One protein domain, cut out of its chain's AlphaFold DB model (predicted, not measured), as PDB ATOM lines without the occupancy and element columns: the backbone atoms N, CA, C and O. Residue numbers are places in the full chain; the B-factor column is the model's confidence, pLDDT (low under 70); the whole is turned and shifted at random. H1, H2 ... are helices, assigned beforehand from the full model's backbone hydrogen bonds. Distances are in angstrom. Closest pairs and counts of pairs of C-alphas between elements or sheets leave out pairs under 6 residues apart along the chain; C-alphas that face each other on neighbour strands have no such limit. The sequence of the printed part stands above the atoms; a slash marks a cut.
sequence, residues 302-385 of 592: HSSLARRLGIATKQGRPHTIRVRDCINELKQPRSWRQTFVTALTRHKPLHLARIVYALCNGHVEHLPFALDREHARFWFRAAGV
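This is residues 302 to 385 of the 592 residues of an uncharacterized protein of Dyella monticola (UniProt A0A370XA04). H4, the longest helix, runs through the middle; H5 packs across it, H2 passes close by, H3 lies beyond one end of H4, and H1 makes a corner with the start of H2. The printed part has 84 residues, five named helices, H1 to H5 in chain order, and no named strand. It is all helix and compact, radius of gyration of the C-alphas 12.3 A, spanning 34 by 28 by 25 A.

H4, residues 348 to 360, touches H5, residues 373 to 383, at a steep tilt of 60 degrees, opposite ways; their closest C-alphas, Ala 353 and Phe 380, are 4.6 A apart. H2, residues 320 to 331, is close to H4 but not clearly touching, closest C-alphas Cys 326 and Leu 352, 6.3 A. H3, residues 336 to 344, only just touches H4, at residues 348 to 349 alone and only at the corner, with 3 pairs of C-alphas within 8 A, the closest Thr 342 and Lys 348, 6.4 A. H1, residues 302 to 308, touches H2 at residues 320 to 324 alone, about perpendicular at 83 degrees, closest C-alphas His 302 and Thr 320, 5.4 A. In H1 to H5 every O i to N i+4 pair is within hydrogen-bond range.

H4 is 18.4 A long, H2 16.4 A, H5 15.4 A. H1 begins at C-alpha 302 (99.405, 122.281, 125.671); H5 ends at C-alpha 383 (94.583, 119.931, 147.898).

The farthest C-alphas, Gln 315 and Trp 336, are 34.5 A apart. The printed part has no cut; the links H1 to H2 and H4 to H5 are long. pLDDT is under 70 at residues 309 to 310, 313 to 316, 360 to 370 and 384 to 385.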
ATOM      1  N   HIS A 302     100.214 122.011 124.480       77.69
ATOM      2  CA  HIS A 302      99.405 122.281 125.671       77.69
ATOM      3  C   HIS A 302      97.893 122.070 125.437       77.69
ATOM      4  O   HIS A 302      97.110 122.092 126.391       77.69
ATOM      5  N   SER A 303      97.452 121.915 124.181       74.25
ATOM      6  CA  SER A 303      96.037 121.784 123.818       74.25
ATOM      7  C   SER A 303      95.538 120.344 123.926       74.25
ATOM      8  O   SER A 303      94.435 120.113 124.431       74.25
ATOM      9  N   SER A 304      96.342 119.367 123.497       74.75
ATOM     10  CA  SER A 304      96.099 117.944 123.767       74.75
ATOM     11  C   SER A 304      96.205 117.662 125.258       74.75
ATOM     12  O   SER A 304      95.314 117.016 125.809       74.75
ATOM     13  N   LEU A 305      97.181 118.272 125.937       77.94
ATOM     14  CA  LEU A 305      97.311 118.165 127.383       77.94
ATOM     15  C   LEU A 305      96.065 118.687 128.112       77.94
ATOM     16  O   LEU A 305      95.492 117.995 128.947       77.94
ATOM     17  N   ALA A 306      95.573 119.879 127.763       78.69
ATOM     18  CA  ALA A 306      94.351 120.428 128.354       78.69
ATOM     19  C   ALA A 306      93.118 119.532 128.122       78.69
ATOM     20  O   ALA A 306      92.291 119.394 129.027       78.69
ATOM     21  N   ARG A 307      93.011 118.895 126.945       77.50
ATOM     22  CA  ARG A 307      91.953 117.915 126.640       77.50
ATOM     23  C   ARG A 307      92.083 116.658 127.498       77.50
ATOM     24  O   ARG A 307      91.102 116.261 128.119       77.50
ATOM     25  N   ARG A 308      93.284 116.080 127.594       72.25
ATOM     26  CA  ARG A 308      93.576 114.899 128.423       72.25
ATOM     27  C   ARG A 308      93.288 115.153 129.906       72.25
ATOM     28  O   ARG A 308      92.751 114.288 130.587       72.25
ATOM     29  N   LEU A 309      93.586 116.358 130.391       69.62
ATOM     30  CA  LEU A 309      93.328 116.779 131.772       69.62
ATOM     31  C   LEU A 309      91.853 117.155 132.034       69.62
ATOM     32  O   LEU A 309      91.495 117.452 133.175       69.62
ATOM     33  N   GLY A 310      90.997 117.198 131.003       68.94
ATOM     34  CA  GLY A 310      89.600 117.631 131.119       68.94
ATOM     35  C   GLY A 310      89.438 119.109 131.505       68.94
ATOM     36  O   GLY A 310      88.417 119.500 132.073       68.94
ATOM     37  N   ILE A 311      90.449 119.944 131.241       70.19
ATOM     38  CA  ILE A 311      90.450 121.368 131.598       70.19
ATOM     39  C   ILE A 311      89.917 122.173 130.412       70.19
ATOM     40  O   ILE A 311      90.666 122.654 129.555       70.19
ATOM     41  N   ALA A 312      88.597 122.341 130.387       70.38
ATOM     42  CA  ALA A 312      87.903 123.156 129.399       70.38
ATOM     43  C   ALA A 312      87.541 124.548 129.944       70.38
ATOM     44  O   ALA A 312      87.334 124.759 131.143       70.38
ATOM     45  N   THR A 313      87.456 125.527 129.047       68.62
ATOM     46  CA  THR A 313      86.800 126.809 129.300       68.62
ATOM     47  C   THR A 313      85.293 126.592 129.471       68.62
ATOM     48  O   THR A 313      84.755 125.545 129.112       68.62
ATOM     49  N   LYS A 314      84.571 127.613 129.957       67.44
ATOM     50  CA  LYS A 314      83.092 127.593 130.008       67.44
ATOM     51  C   LYS A 314      82.440 127.335 128.637       67.44
ATOM     52  O   LYS A 314      81.284 126.954 128.582       67.44
ATOM     53  N   GLN A 315      83.188 127.537 127.554       67.94
ATOM     54  CA  GLN A 315      82.766 127.356 126.164       67.94
ATOM     55  C   GLN A 315      83.222 126.002 125.582       67.94
ATOM     56  O   GLN A 315      83.190 125.818 124.371       67.94
ATOM     57  N   GLY A 316      83.726 125.075 126.408       68.31
ATOM     58  CA  GLY A 316      84.158 123.741 125.970       68.31
ATOM     59  C   GLY A 316      85.516 123.687 125.254       68.31
ATOM     60  O   GLY A 316      85.966 122.605 124.889       68.31
ATOM     61  N   ARG A 317      86.209 124.821 125.073       71.31
ATOM     62  CA  ARG A 317      87.540 124.868 124.436       71.31
ATOM     63  C   ARG A 317      88.649 124.509 125.438       71.31
ATOM     64  O   ARG A 317      88.530 124.876 126.605       71.31
ATOM     65  N   PRO A 318      89.748 123.851 125.030       73.31
ATOM     66  CA  PRO A 318      90.867 123.555 125.929       73.31
ATOM     67  C   PRO A 318      91.531 124.840 126.446       73.31
ATOM     68  O   PRO A 318      91.918 125.707 125.664       73.31
ATOM     69  N   HIS A 319      91.685 124.976 127.767       77.12
ATOM     70  CA  HIS A 319      92.254 126.190 128.367       77.12
ATOM     71  C   HIS A 319      93.793 126.134 128.455       77.12
ATOM     72  O   HIS A 319      94.367 126.008 129.538       77.12
ATOM     73  N   THR A 320      94.474 126.304 127.321       76.94
ATOM     74  CA  THR A 320      95.942 126.173 127.191       76.94
ATOM     75  C   THR A 320      96.750 127.117 128.088       76.94
ATOM     76  O   THR A 320      97.736 126.688 128.679       76.94
ATOM     77  N   ILE A 321      96.312 128.373 128.258       79.25
ATOM     78  CA  ILE A 321      97.029 129.382 129.066       79.25
ATOM     79  C   ILE A 321      97.154 128.939 130.531       79.25
ATOM     80  O   ILE A 321      98.249 128.888 131.072       79.25
ATOM     81  N   ARG A 322      96.053 128.507 131.160       76.19
ATOM     82  CA  ARG A 322      96.062 128.021 132.550       76.19
ATOM     83  C   ARG A 322      96.930 126.789 132.743       76.19
ATOM     84  O   ARG A 322      97.559 126.665 133.789       76.19
ATOM     85  N   VAL A 323      96.927 125.873 131.776       79.25
ATOM     86  CA  VAL A 323      97.776 124.676 131.825       79.25
ATOM     87  C   VAL A 323      99.245 125.082 131.750       79.25
ATOM     88  O   VAL A 323     100.025 124.646 132.590       79.25
ATOM     89  N   ARG A 324      99.599 125.985 130.828       81.19
ATOM     90  CA  ARG A 324     100.947 126.554 130.722       81.19
ATOM     91  C   ARG A 324     101.378 127.251 132.013       81.19
ATOM     92  O   ARG A 324     102.459 126.959 132.508       81.19
ATOM     93  N   ASP A 325     100.533 128.106 132.584       78.38
ATOM     94  CA  ASP A 325     100.831 128.814 133.834       78.38
ATOM     95  C   ASP A 325     101.083 127.835 134.986       78.38
ATOM     96  O   ASP A 325     102.051 127.982 135.724       78.38
ATOM     97  N   CYS A 326     100.251 126.795 135.106       74.69
ATOM     98  CA  CYS A 326     100.416 125.762 136.128       74.69
ATOM     99  C   CYS A 326     101.698 124.941 135.923       74.69
ATOM    100  O   CYS A 326     102.381 124.635 136.895       74.69
ATOM    101  N   ILE A 327     102.041 124.585 134.682       80.31
ATOM    102  CA  ILE A 327     103.285 123.863 134.372       80.31
ATOM    103  C   ILE A 327     104.496 124.736 134.686       80.31
ATOM    104  O   ILE A 327     105.438 124.264 135.313       80.31
ATOM    105  N   ASN A 328     104.468 126.009 134.292       81.50
ATOM    106  CA  ASN A 328     105.537 126.957 134.592       81.50
ATOM    107  C   ASN A 328     105.710 127.147 136.101       81.50
ATOM    108  O   ASN A 328     106.837 127.226 136.575       81.50
ATOM    109  N   GLU A 329     104.614 127.158 136.859       80.06
ATOM    110  CA  GLU A 329     104.647 127.223 138.319       80.06
ATOM    111  C   GLU A 329     105.244 125.947 138.943       80.06
ATOM    112  O   GLU A 329     106.054 126.040 139.857       80.06
ATOM    113  N   LEU A 330     104.931 124.760 138.409       78.75
ATOM    114  CA  LEU A 330     105.506 123.481 138.862       78.75
ATOM    115  C   LEU A 330     106.983 123.281 138.465       78.75
ATOM    116  O   LEU A 330     107.663 122.447 139.063       78.75
ATOM    117  N   LYS A 331     107.470 124.003 137.449       81.75
ATOM    118  CA  LYS A 331     108.886 124.002 137.037       81.75
ATOM    119  C   LYS A 331     109.768 124.844 137.956       81.75
ATOM    120  O   LYS A 331     110.972 124.614 138.017       81.75
ATOM    121  N   GLN A 332     109.205 125.855 138.615       79.31
ATOM    122  CA  GLN A 332     109.990 126.777 139.429       79.31
ATOM    123  C   GLN A 332     110.309 126.170 140.801       79.31
ATOM    124  O   GLN A 332     109.457 125.496 141.387       79.31
ATOM    125  N   PRO A 333     111.520 126.415 141.340       76.75
ATOM    126  CA  PRO A 333     111.874 125.940 142.667       76.75
ATOM    127  C   PRO A 333     110.957 126.573 143.711       76.75
ATOM    128  O   PRO A 333     110.517 127.721 143.587       76.75
ATOM    129  N   ARG A 334     110.680 125.823 144.779       74.38
ATOM    130  CA  ARG A 334     109.793 126.269 145.857       74.38
ATOM    131  C   ARG A 334     110.258 127.596 146.476       74.38
ATOM    132  O   ARG A 334     111.122 127.623 147.346       74.38
ATOM    133  N   SER A 335     109.569 128.685 146.132       78.31
ATOM    134  CA  SER A 335     109.688 129.971 146.821       78.31
ATOM    135  C   SER A 335     108.473 130.241 147.716       78.31
ATOM    136  O   SER A 335     107.313 129.997 147.358       78.31
ATOM    137  N   TRP A 336     108.715 130.778 148.915       78.88
ATOM    138  CA  TRP A 336     107.633 131.128 149.845       78.88
ATOM    139  C   TRP A 336     106.754 132.273 149.334       78.88
ATOM    140  O   TRP A 336     105.553 132.278 149.595       78.88
ATOM    141  N   ARG A 337     107.316 133.193 148.539       82.00
ATOM    142  CA  ARG A 337     106.569 134.297 147.916       82.00
ATOM    143  C   ARG A 337     105.493 133.780 146.961       82.00
ATOM    144  O   ARG A 337     104.334 134.167 147.076       82.00
ATOM    145  N   GLN A 338     105.846 132.851 146.073       79.25
ATOM    146  CA  GLN A 338     104.876 132.232 145.163       79.25
ATOM    147  C   GLN A 338     103.872 131.377 145.922       79.25
ATOM    148  O   GLN A 338     102.676 131.471 145.668       79.25
ATOM    149  N   THR A 339     104.334 130.626 146.926       81.50
ATOM    150  CA  THR A 339     103.441 129.846 147.793       81.50
ATOM    151  C   THR A 339     102.364 130.736 148.419       81.50
ATOM    152  O   THR A 339     101.197 130.352 148.434       81.50
ATOM    153  N   PHE A 340     102.723 131.936 148.882       81.00
ATOM    154  CA  PHE A 340     101.788 132.906 149.454       81.00
ATOM    155  C   PHE A 340     100.779 133.435 148.420       81.00
ATOM    156  O   PHE A 340      99.569 133.360 148.647       81.00
ATOM    157  N   VAL A 341     101.248 133.901 147.256       81.94
ATOM    158  CA  VAL A 341     100.382 134.427 146.179       81.94
ATOM    159  C   VAL A 341      99.424 133.348 145.653       81.94
ATOM    160  O   VAL A 341      98.223 133.578 145.470       81.94
ATOM    161  N   THR A 342      99.923 132.130 145.465       80.19
ATOM    162  CA  THR A 342      99.123 130.996 145.000       80.19
ATOM    163  C   THR A 342      98.157 130.509 146.074       80.19
ATOM    164  O   THR A 342      97.008 130.189 145.757       80.19
ATOM    165  N   ALA A 343      98.557 130.527 147.351       81.06
ATOM    166  CA  ALA A 343      97.672 130.215 148.470       81.06
ATOM    167  C   ALA A 343      96.489 131.189 148.546       81.06
ATOM    168  O   ALA A 343      95.362 130.743 148.761       81.06
ATOM    169  N   LEU A 344      96.702 132.486 148.312       79.88
ATOM    170  CA  LEU A 344      95.638 133.498 148.294       79.88
ATOM    171  C   LEU A 344      94.612 133.279 147.177       79.88
ATOM    172  O   LEU A 344      93.434 133.600 147.336       79.88
ATOM    173  N   THR A 345      95.010 132.652 146.071       79.06
ATOM    174  CA  THR A 345      94.087 132.365 144.972       79.06
ATOM    175  C   THR A 345      93.214 131.146 145.298       79.06
ATOM    176  O   THR A 345      93.702 130.026 145.452       79.06
ATOM    177  N   ARG A 346      91.887 131.328 145.375       73.06
ATOM    178  CA  ARG A 346      90.943 130.295 145.863       73.06
ATOM    179  C   ARG A 346      91.009 128.964 145.099       73.06
ATOM    180  O   ARG A 346      90.931 127.910 145.729       73.06
ATOM    181  N   HIS A 347      91.167 128.999 143.772       73.25
ATOM    182  CA  HIS A 347      91.015 127.825 142.893       73.25
ATOM    183  C   HIS A 347      92.329 127.188 142.412       73.25
ATOM    184  O   HIS A 347      92.331 126.015 142.041       73.25
ATOM    185  N   LYS A 348      93.450 127.922 142.449       74.50
ATOM    186  CA  LYS A 348      94.759 127.442 141.972       74.50
ATOM    187  C   LYS A 348      95.258 126.147 142.632       74.50
ATOM    188  O   LYS A 348      95.598 125.239 141.879       74.50
ATOM    189  N   PRO A 349      95.246 125.975 143.971       75.38
ATOM    190  CA  PRO A 349      95.764 124.748 144.588       75.38
ATOM    191  C   PRO A 349      95.001 123.494 144.147       75.38
ATOM    192  O   PRO A 349      95.597 122.444 143.922       75.38
ATOM    193  N   LEU A 350      93.682 123.615 143.964       73.06
ATOM    194  CA  LEU A 350      92.855 122.514 143.474       73.06
ATOM    195  C   LEU A 350      93.184 122.171 142.016       73.06
ATOM    196  O   LEU A 350      93.184 120.999 141.651       73.06
ATOM    197  N   HIS A 351      93.466 123.174 141.184       73.50
ATOM    198  CA  HIS A 351      93.863 122.955 139.793       73.50
ATOM    199  C   HIS A 351      95.244 122.306 139.696       73.50
ATOM    200  O   HIS A 351      95.377 121.317 138.985       73.50
ATOM    201  N   LEU A 352      96.228 122.789 140.461       76.88
ATOM    202  CA  LEU A 352      97.568 122.197 140.515       76.88
ATOM    203  C   LEU A 352      97.504 120.722 140.911       76.88
ATOM    204  O   LEU A 352      98.081 119.873 140.240       76.88
ATOM    205  N   ALA A 353      96.729 120.388 141.941       74.81
ATOM    206  CA  ALA A 353      96.586 119.002 142.357       74.81
ATOM    207  C   ALA A 353      95.821 118.131 141.358       74.81
ATOM    208  O   ALA A 353      96.174 116.970 141.195       74.81
ATOM    209  N   ARG A 354      94.808 118.668 140.662       75.00
ATOM    210  CA  ARG A 354      94.135 117.948 139.567       75.00
ATOM    211  C   ARG A 354      95.081 117.672 138.410       75.00
ATOM    212  O   ARG A 354      95.033 116.581 137.864       75.00
ATOM    213  N   ILE A 355      95.936 118.631 138.061       76.19
ATOM    214  CA  ILE A 355      96.936 118.471 137.005       76.19
ATOM    215  C   ILE A 355      97.955 117.408 137.417       76.19
ATOM    216  O   ILE A 355      98.165 116.463 136.670       76.19
ATOM    217  N   VAL A 356      98.509 117.483 138.630       77.38
ATOM    218  CA  VAL A 356      99.430 116.456 139.154       77.38
ATOM    219  C   VAL A 356      98.757 115.080 139.212       77.38
ATOM    220  O   VAL A 356      99.356 114.078 138.823       77.38
ATOM    221  N   TYR A 357      97.497 115.023 139.652       73.25
ATOM    222  CA  TYR A 357      96.718 113.789 139.660       73.25
ATOM    223  C   TYR A 357      96.539 113.232 138.249       73.25
ATOM    224  O   TYR A 357      96.784 112.055 138.039       73.25
ATOM    225  N   ALA A 358      96.152 114.054 137.279       70.94
ATOM    226  CA  ALA A 358      95.866 113.598 135.927       70.94
ATOM    227  C   ALA A 358      97.134 113.322 135.090       70.94
ATOM    228  O   ALA A 358      97.077 112.510 134.175       70.94
ATOM    229  N   LEU A 359      98.283 113.915 135.434       71.31
ATOM    230  CA  LEU A 359      99.581 113.600 134.824       71.31
ATOM    231  C   LEU A 359     100.146 112.250 135.294       71.31
ATOM    232  O   LEU A 359     100.761 111.538 134.508       71.31
ATOM    233  N   CYS A 360      99.969 111.894 136.570       68.62
ATOM    234  CA  CYS A 360     100.633 110.721 137.161       68.62
ATOM    235  C   CYS A 360      99.680 109.742 137.856       68.62
ATOM    236  O   CYS A 360     100.116 108.922 138.662       68.62
ATOM    237  N   ASN A 361      98.376 109.855 137.603       66.19
ATOM    238  CA  ASN A 361      97.314 109.101 138.277       66.19
ATOM    239  C   ASN A 361      97.431 109.117 139.821       66.19
ATOM    240  O   ASN A 361      97.171 108.128 140.498       66.19
ATOM    241  N   GLY A 362      97.908 110.236 140.383       63.53
ATOM    242  CA  GLY A 362      98.166 110.401 141.821       63.53
ATOM    243  C   GLY A 362      99.529 109.907 142.331       63.53
ATOM    244  O   GLY A 362      99.877 110.196 143.477       63.53
ATOM    245  N   HIS A 363     100.347 109.244 141.507       66.19
ATOM    246  CA  HIS A 363     101.697 108.802 141.873       66.19
ATOM    247  C   HIS A 363     102.744 109.885 141.588       66.19
ATOM    248  O   HIS A 363     103.414 109.881 140.557       66.19
ATOM    249  N   VAL A 364     102.934 110.804 142.538       67.62
ATOM    250  CA  VAL A 364     103.871 111.945 142.410       67.62
ATOM    251  C   VAL A 364     105.338 111.516 142.195       67.62
ATOM    252  O   VAL A 364     106.180 112.321 141.815       67.62
ATOM    253  N   GLU A 365     105.674 110.247 142.423       66.94
ATOM    254  CA  GLU A 365     107.012 109.681 142.187       66.94
ATOM    255  C   GLU A 365     107.339 109.493 140.702       66.94
ATOM    256  O   GLU A 365     108.506 109.526 140.322       66.94
ATOM    257  N   HIS A 366     106.318 109.359 139.855       66.06
ATOM    258  CA  HIS A 366     106.476 109.237 138.406       66.06
ATOM    259  C   HIS A 366     106.434 110.586 137.688       66.06
ATOM    260  O   HIS A 366     106.355 110.627 136.460       66.06
ATOM    261  N   LEU A 367     106.492 111.686 138.445       69.88
ATOM    262  CA  LEU A 367     106.489 113.020 137.875       69.88
ATOM    263  C   LEU A 367     107.779 113.243 137.061       69.88
ATOM    264  O   LEU A 367     108.874 112.897 137.535       69.88
ATOM    265  N   PRO A 368     107.660 113.798 135.844       69.38
ATOM    266  CA  PRO A 368     108.791 114.054 134.965       69.38
ATOM    267  C   PRO A 368     109.879 114.891 135.648       69.38
ATOM    268  O   PRO A 368     109.566 115.811 136.400       69.38
ATOM    269  N   PHE A 369     111.158 114.594 135.376       62.16
ATOM    270  CA  PHE A 369     112.307 115.236 136.047       62.16
ATOM    271  C   PHE A 369     112.372 116.759 135.849       62.16
ATOM    272  O   PHE A 369     112.967 117.450 136.666       62.16
ATOM    273  N   ALA A 370     111.734 117.281 134.800       69.62
ATOM    274  CA  ALA A 370     111.625 118.718 134.554       69.62
ATOM    275  C   ALA A 370     110.743 119.461 135.580       69.62
ATOM    276  O   ALA A 370     110.743 120.689 135.597       69.62
ATOM    277  N   LEU A 371     109.956 118.742 136.388       74.56
ATOM    278  CA  LEU A 371     109.084 119.312 137.411       74.56
ATOM    279  C   LEU A 371     109.672 119.077 138.803       74.56
ATOM    280  O   LEU A 371     110.103 117.968 139.130       74.56
ATOM    281  N   ASP A 372     109.619 120.104 139.653       79.00
ATOM    282  CA  ASP A 372     110.052 119.983 141.041       79.00
ATOM    283  C   ASP A 372     109.092 119.053 141.806       79.00
ATOM    284  O   ASP A 372     107.917 119.358 142.066       79.00
ATOM    285  N   ARG A 373     109.607 117.877 142.177       80.81
ATOM    286  CA  ARG A 373     108.853 116.842 142.891       80.81
ATOM    287  C   ARG A 373     108.419 117.311 144.272       80.81
ATOM    288  O   ARG A 373     107.335 116.934 144.719       80.81
ATOM    289  N   GLU A 374     109.228 118.106 144.969       80.38
ATOM    290  CA  GLU A 374     108.882 118.584 146.310       80.38
ATOM    291  C   GLU A 374     107.734 119.589 146.253       80.38
ATOM    292  O   GLU A 374     106.788 119.520 147.049       80.38
ATOM    293  N   HIS A 375     107.776 120.471 145.257       80.56
ATOM    294  CA  HIS A 375     106.727 121.445 145.002       80.56
ATOM    295  C   HIS A 375     105.401 120.771 144.617       80.56
ATOM    296  O   HIS A 375     104.352 121.057 145.204       80.56
ATOM    297  N   ALA A 376     105.443 119.798 143.703       80.25
ATOM    298  CA  ALA A 376     104.265 119.031 143.309       80.25
ATOM    299  C   ALA A 376     103.675 118.222 144.476       80.25
ATOM    300  O   ALA A 376     102.459 118.223 144.680       80.25
ATOM    301  N   ARG A 377     104.524 117.584 145.302       81.50
ATOM    302  CA  ARG A 377     104.091 116.870 146.519       81.50
ATOM    303  C   ARG A 377     103.394 117.807 147.500       81.50
ATOM    304  O   ARG A 377     102.390 117.416 148.097       81.50
ATOM    305  N   PHE A 378     103.900 119.027 147.670       83.69
ATOM    306  CA  PHE A 378     103.281 120.020 148.541       83.69
ATOM    307  C   PHE A 378     101.865 120.370 148.084       83.69
ATOM    308  O   PHE A 378     100.940 120.262 148.889       83.69
ATOM    309  N   TRP A 379     101.676 120.731 146.811       79.25
ATOM    310  CA  TRP A 379     100.356 121.113 146.298       79.25
ATOM    311  C   TRP A 379      99.381 119.941 146.221       79.25
ATOM    312  O   TRP A 379      98.203 120.100 146.543       79.25
ATOM    313  N   PHE A 380      99.872 118.750 145.878       78.56
ATOM    314  CA  PHE A 380      99.066 117.535 145.890       78.56
ATOM    315  C   PHE A 380      98.534 117.227 147.299       78.56
ATOM    316  O   PHE A 380      97.337 117.004 147.475       78.56
ATOM    317  N   ARG A 381      99.388 117.313 148.331       78.62
ATOM    318  CA  ARG A 381      98.971 117.147 149.739       78.62
ATOM    319  C   ARG A 381      98.083 118.291 150.229       78.62
ATOM    320  O   ARG A 381      97.126 118.053 150.956       78.62
ATOM    321  N   ALA A 382      98.372 119.521 149.818       77.88
ATOM    322  CA  ALA A 382      97.588 120.701 150.168       77.88
ATOM    323  C   ALA A 382      96.135 120.635 149.672       77.88
ATOM    324  O   ALA A 382      95.227 121.107 150.359       77.88
ATOM    325  N   ALA A 383      95.912 120.069 148.486       70.94
ATOM    326  CA  ALA A 383      94.583 119.931 147.898       70.94
ATOM    327  C   ALA A 383      93.884 118.608 148.244       70.94
ATOM    328  O   ALA A 383      92.695 118.454 147.951       70.94
ATOM    329  N   GLY A 384      94.603 117.658 148.848       66.19
ATOM    330  CA  GLY A 384      94.063 116.375 149.274       66.19
ATOM    331  C   GLY A 384      92.876 116.537 150.227       66.19
ATOM    332  O   GLY A 384      92.911 117.306 151.193       66.19
ATOM    333  N   VAL A 385      91.799 115.797 149.950       57.91
ATOM    334  CA  VAL A 385      90.577 115.801 150.774       57.91
ATOM    335  C   VAL A 385      90.717 114.859 151.980       57.91
ATOM    336  O   VAL A 385      90.076 115.090 153.004       57.91
TER     337      VAL A 385